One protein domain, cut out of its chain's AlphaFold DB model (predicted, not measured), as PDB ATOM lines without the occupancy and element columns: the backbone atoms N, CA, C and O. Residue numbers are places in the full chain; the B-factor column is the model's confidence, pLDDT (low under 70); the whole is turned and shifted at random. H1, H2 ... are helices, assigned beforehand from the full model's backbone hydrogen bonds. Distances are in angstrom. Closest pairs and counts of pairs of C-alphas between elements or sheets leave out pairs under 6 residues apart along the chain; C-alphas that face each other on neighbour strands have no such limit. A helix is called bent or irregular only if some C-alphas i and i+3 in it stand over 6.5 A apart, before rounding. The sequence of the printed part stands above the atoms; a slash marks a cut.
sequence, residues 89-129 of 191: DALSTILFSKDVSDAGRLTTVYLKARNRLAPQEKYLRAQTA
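What this domain is: This is residues 89 to 129 of the 191 residues of an uncharacterized protein of Trypanosoma brucei brucei (strain 927/4 GUTat10.1) (UniProt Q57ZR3). One long helix, H2, forms the backbone of an elongated shape, with the shorter H1 folded back beside its residues 103 to 110 as a helical hairpin. Past the other end of H2 come the one-turn helix H3 and a tail, residues 123 to 129, that sticks out. The printed part has 41 residues with three named helices, H1, H2 and H3 along the chain, and no named strand: all helix. It is loose, with a radius of gyration of the C-alphas of 12.8 A and spans of 38 by 17 by 16 A.

How they stand to each other: H2, residues 100 to 116, touches H1, residues 89 to 96, with residues 103 to 110 alone; the closest C-alphas, of Ile 94 and Ala 103, are 5.9 A apart. The two run opposite ways at a shallow tilt of 23 degrees. H3, residues 119 to 122, is close to H2 but not clearly touching, the closest C-alphas being those of Arg 114 and Lys 122, 7.2 A apart. H1 and H3 are apart. Every O i to N i+4 pair is within hydrogen-bond range in H1, 11 of 13 in H2, and H3 is too short for such a pair.

Where its parts are: H2 measures 25.2 A, from C-alpha 100 at (-15.061, 8.469, -31.900) to C-alpha 116 at (-18.922, 6.914, -7.087), and is only just irregular: C-alphas 101 and 104 are 6.9 A apart. H1 measures 10.7 A and H3 5.1 A, ending at C-alpha 122 (-11.234, 1.533, -7.039).

The domain as a whole: The two C-alphas farthest apart, of Asp 99 and Ala 129, are 39.0 A apart. The printed part has no cut, and both links are tight. Residues 124 to 129 are under pLDDT 70.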
ATOM      1  N   ASP A  89     -15.918  -3.424 -17.757       76.28
ATOM      2  CA  ASP A  89     -16.651  -3.653 -19.012       76.28
ATOM      3  C   ASP A  89     -17.063  -2.340 -19.718       76.28
ATOM      4  O   ASP A  89     -16.951  -2.193 -20.938       76.28
ATOM      5  N   ALA A  90     -17.401  -1.306 -18.939       74.58
ATOM      6  CA  ALA A  90     -17.674   0.035 -19.462       74.58
ATOM      7  C   ALA A  90     -16.458   0.667 -20.173       74.58
ATOM      8  O   ALA A  90     -16.617   1.337 -21.192       74.58
ATOM      9  N   LEU A  91     -15.238   0.439 -19.669       76.97
ATOM     10  CA  LEU A  91     -14.004   0.877 -20.333       76.97
ATOM     11  C   LEU A  91     -13.768   0.124 -21.635       76.97
ATOM     12  O   LEU A  91     -13.298   0.725 -22.597       76.97
ATOM     13  N   SER A  92     -14.087  -1.172 -21.665       74.83
ATOM     14  CA  SER A  92     -13.971  -1.980 -22.879       74.83
ATOM     15  C   SER A  92     -14.865  -1.400 -23.982       74.83
ATOM     16  O   SER A  92     -14.400  -1.146 -25.092       74.83
ATOM     17  N   THR A  93     -16.101  -1.043 -23.628       76.58
ATOM     18  CA  THR A  93     -17.053  -0.402 -24.541       76.58
ATOM     19  C   THR A  93     -16.526   0.939 -25.057       76.58
ATOM     20  O   THR A  93     -16.647   1.217 -26.243       76.58
ATOM     21  N   ILE A  94     -15.888   1.755 -24.207       77.40
ATOM     22  CA  ILE A  94     -15.265   3.024 -24.628       77.40
ATOM     23  C   ILE A  94     -14.116   2.780 -25.609       77.40
ATOM     24  O   ILE A  94     -14.094   3.378 -26.683       77.40
ATOM     25  N   LEU A  95     -13.169   1.909 -25.246       74.61
ATOM     26  CA  LEU A  95     -11.940   1.664 -26.011       74.61
ATOM     27  C   LEU A  95     -12.208   1.050 -27.387       74.61
ATOM     28  O   LEU A  95     -11.484   1.345 -28.333       74.61
ATOM     29  N   PHE A  96     -13.232   0.203 -27.489       76.21
ATOM     30  CA  PHE A  96     -13.598  -0.480 -28.729       76.21
ATOM     31  C   PHE A  96     -14.823   0.129 -29.421       76.21
ATOM     32  O   PHE A  96     -15.272  -0.406 -30.438       76.21
ATOM     33  N   SER A  97     -15.361   1.247 -28.918       77.20
ATOM     34  CA  SER A  97     -16.391   1.995 -29.640       77.20
ATOM     35  C   SER A  97     -15.798   2.535 -30.942       77.20
ATOM     36  O   SER A  97     -14.803   3.257 -30.954       77.20
ATOM     37  N   LYS A  98     -16.395   2.139 -32.069       77.99
ATOM     38  CA  LYS A  98     -15.981   2.600 -33.403       77.99
ATOM     39  C   LYS A  98     -16.272   4.092 -33.597       77.99
ATOM     40  O   LYS A  98     -15.594   4.767 -34.370       77.99
ATOM     41  N   ASP A  99     -17.258   4.598 -32.865       79.00
ATOM     42  CA  ASP A  99     -17.756   5.958 -32.983       79.00
ATOM     43  C   ASP A  99     -16.972   6.893 -32.058       79.00
ATOM     44  O   ASP A  99     -17.320   7.129 -30.901       79.00
ATOM     45  N   VAL A 100     -15.901   7.478 -32.600       72.24
ATOM     46  CA  VAL A 100     -15.061   8.469 -31.900       72.24
ATOM     47  C   VAL A 100     -15.891   9.648 -31.364       72.24
ATOM     48  O   VAL A 100     -15.548  10.228 -30.336       72.24
ATOM     49  N   SER A 101     -17.012   9.976 -32.020       74.53
ATOM     50  CA  SER A 101     -17.912  11.059 -31.600       74.53
ATOM     51  C   SER A 101     -18.532  10.824 -30.218       74.53
ATOM     52  O   SER A 101     -18.730  11.780 -29.469       74.53
ATOM     53  N   ASP A 102     -18.792   9.568 -29.846       78.94
ATOM     54  CA  ASP A 102     -19.392   9.219 -28.555       78.94
ATOM     55  C   ASP A 102     -18.349   8.908 -27.476       78.94
ATOM     56  O   ASP A 102     -18.677   8.897 -26.285       78.94
ATOM     57  N   ALA A 103     -17.077   8.738 -27.854       76.38
ATOM     58  CA  ALA A 103     -15.996   8.406 -26.928       76.38
ATOM     59  C   ALA A 103     -15.897   9.414 -25.773       76.38
ATOM     60  O   ALA A 103     -15.752   9.017 -24.614       76.38
ATOM     61  N   GLY A 104     -16.056  10.714 -26.050       80.40
ATOM     62  CA  GLY A 104     -16.069  11.751 -25.014       80.40
ATOM     63  C   GLY A 104     -17.200  11.548 -24.001       80.40
ATOM     64  O   GLY A 104     -16.964  11.530 -22.789       80.40
ATOM     65  N   ARG A 105     -18.429  11.309 -24.479       81.54
ATOM     66  CA  ARG A 105     -19.598  11.063 -23.623       81.54
ATOM     67  C   ARG A 105     -19.417   9.792 -22.799       81.54
ATOM     68  O   ARG A 105     -19.594   9.841 -21.582       81.54
ATOM     69  N   LEU A 106     -19.014   8.687 -23.421       79.78
ATOM     70  CA  LEU A 106     -18.804   7.421 -22.721       79.78
ATOM     71  C   LEU A 106     -17.699   7.546 -21.658       79.78
ATOM     72  O   LEU A 106     -17.891   7.115 -20.523       79.78
ATOM     73  N   THR A 107     -16.601   8.244 -21.967       80.83
ATOM     74  CA  THR A 107     -15.520   8.519 -21.006       80.83
ATOM     75  C   THR A 107     -16.039   9.287 -19.791       80.83
ATOM     76  O   THR A 107     -15.745   8.914 -18.656       80.83
ATOM     77  N   THR A 108     -16.869  10.319 -19.990       83.73
ATOM     78  CA  THR A 108     -17.465  11.050 -18.857       83.73
ATOM     79  C   THR A 108     -18.400  10.179 -18.016       83.73
ATOM     80  O   THR A 108     -18.407  10.309 -16.792       83.73
ATOM     81  N   VAL A 109     -19.164   9.273 -18.637       82.78
ATOM     82  CA  VAL A 109     -20.034   8.321 -17.926       82.78
ATOM     83  C   VAL A 109     -19.196   7.352 -17.095       82.78
ATOM     84  O   VAL A 109     -19.482   7.173 -15.911       82.78
ATOM     85  N   TYR A 110     -18.123   6.800 -17.664       84.01
ATOM     86  CA  TYR A 110     -17.199   5.928 -16.942       84.01
ATOM     87  C   TYR A 110     -16.519   6.645 -15.775       84.01
ATOM     88  O   TYR A 110     -16.526   6.131 -14.660       84.01
ATOM     89  N   LEU A 111     -15.996   7.857 -15.981       85.44
ATOM     90  CA  LEU A 111     -15.375   8.630 -14.904       85.44
ATOM     91  C   LEU A 111     -16.375   8.961 -13.790       85.44
ATOM     92  O   LEU A 111     -16.025   8.866 -12.616       85.44
ATOM     93  N   LYS A 112     -17.630   9.286 -14.126       86.67
ATOM     94  CA  LYS A 112     -18.694   9.487 -13.127       86.67
ATOM     95  C   LYS A 112     -18.993   8.208 -12.348       86.67
ATOM     96  O   LYS A 112     -19.078   8.274 -11.126       86.67
ATOM     97  N   ALA A 113     -19.133   7.067 -13.024       83.09
ATOM     98  CA  ALA A 113     -19.363   5.777 -12.374       83.09
ATOM     99  C   ALA A 113     -18.191   5.402 -11.456       83.09
ATOM    100  O   ALA A 113     -18.390   5.117 -10.279       83.09
ATOM    101  N   ARG A 114     -16.955   5.528 -11.950       84.14
ATOM    102  CA  ARG A 114     -15.738   5.270 -11.177       84.14
ATOM    103  C   ARG A 114     -15.581   6.225  -9.999       84.14
ATOM    104  O   ARG A 114     -15.059   5.827  -8.969       84.14
ATOM    105  N   ASN A 115     -16.015   7.478 -10.115       86.38
ATOM    106  CA  ASN A 115     -15.946   8.439  -9.015       86.38
ATOM    107  C   ASN A 115     -16.947   8.167  -7.890       86.38
ATOM    108  O   ASN A 115     -16.719   8.659  -6.790       86.38
ATOM    109  N   ARG A 116     -17.998   7.373  -8.136       88.06
ATOM    110  CA  ARG A 116     -18.922   6.914  -7.087       88.06
ATOM    111  C   ARG A 116     -18.334   5.803  -6.220       88.06
ATOM    112  O   ARG A 116     -18.766   5.663  -5.085       88.06
ATOM    113  N   LEU A 117     -17.373   5.046  -6.750       82.73
ATOM    114  CA  LEU A 117     -16.697   3.985  -6.009       82.73
ATOM    115  C   LEU A 117     -15.799   4.574  -4.919       82.73
ATOM    116  O   LEU A 117     -15.102   5.575  -5.143       82.73
ATOM    117  N   ALA A 118     -15.773   3.927  -3.759       80.75
ATOM    118  CA  ALA A 118     -14.853   4.281  -2.688       80.75
ATOM    119  C   ALA A 118     -13.394   4.031  -3.126       80.75
ATOM    120  O   ALA A 118     -13.140   3.173  -3.974       80.75
ATOM    121  N   PRO A 119     -12.390   4.734  -2.569       77.12
ATOM    122  CA  PRO A 119     -10.988   4.487  -2.909       77.12
ATOM    123  C   PRO A 119     -10.568   3.018  -2.755       77.12
ATOM    124  O   PRO A 119      -9.810   2.528  -3.589       77.12
ATOM    125  N   GLN A 120     -11.106   2.304  -1.755       78.19
ATOM    126  CA  GLN A 120     -10.821   0.876  -1.564       78.19
ATOM    127  C   GLN A 120     -11.445  -0.000  -2.662       78.19
ATOM    128  O   GLN A 120     -10.869  -1.007  -3.053       78.19
ATOM    129  N   GLU A 121     -12.598   0.400  -3.200       78.75
ATOM    130  CA  GLU A 121     -13.261  -0.302  -4.306       78.75
ATOM    131  C   GLU A 121     -12.563  -0.027  -5.644       78.75
ATOM    132  O   GLU A 121     -12.477  -0.907  -6.496       78.75
ATOM    133  N   LYS A 122     -12.014   1.185  -5.834       76.28
ATOM    134  CA  LYS A 122     -11.234   1.533  -7.039       76.28
ATOM    135  C   LYS A 122      -9.935   0.740  -7.134       76.28
ATOM    136  O   LYS A 122      -9.459   0.489  -8.243       76.28
ATOM    137  N   TYR A 123      -9.346   0.415  -5.988       72.35
ATOM    138  CA  TYR A 123      -8.067  -0.266  -5.877       72.35
ATOM    139  C   TYR A 123      -8.215  -1.451  -4.923       72.35
ATOM    140  O   TYR A 123      -7.842  -1.376  -3.758       72.35
ATOM    141  N   LEU A 124      -8.720  -2.574  -5.448       68.99
ATOM    142  CA  LEU A 124      -8.848  -3.832  -4.696       68.99
ATOM    143  C   LEU A 124      -7.518  -4.302  -4.081       68.99
ATOM    144  O   LEU A 124      -7.502  -5.081  -3.132       68.99
ATOM    145  N   ARG A 125      -6.388  -3.844  -4.629       69.37
ATOM    146  CA  ARG A 125      -5.055  -4.098  -4.085       69.37
ATOM    147  C   ARG A 125      -4.596  -2.895  -3.277       69.37
ATOM    148  O   ARG A 125      -4.682  -1.765  -3.755       69.37
ATOM    149  N   ALA A 126      -4.030  -3.168  -2.102       68.63
ATOM    150  CA  ALA A 126      -3.329  -2.166  -1.315       68.63
ATOM    151  C   ALA A 126      -2.303  -1.435  -2.194       68.63
ATOM    152  O   ALA A 126      -1.573  -2.064  -2.972       68.63
ATOM    153  N   GLN A 127      -2.285  -0.106  -2.083       66.85
ATOM    154  CA  GLN A 127      -1.344   0.734  -2.805       66.85
ATOM    155  C   GLN A 127       0.073   0.285  -2.439       66.85
ATOM    156  O   GLN A 127       0.434   0.177  -1.272       66.85
ATOM    157  N   THR A 128       0.862  -0.074  -3.448       65.83
ATOM    158  CA  THR A 128       2.260  -0.459  -3.217       65.83
ATOM    159  C   THR A 128       3.065   0.769  -2.809       65.83
ATOM    160  O   THR A 128       2.782   1.866  -3.282       65.83
ATOM    161  N   ALA A 129       4.120   0.607  -2.007       61.50
ATOM    162  CA  ALA A 129       4.999   1.726  -1.646       61.50
ATOM    163  C   ALA A 129       5.551   2.457  -2.888       61.50
ATOM    164  O   ALA A 129       5.671   3.674  -2.891       61.50
TER     165      ALA A 129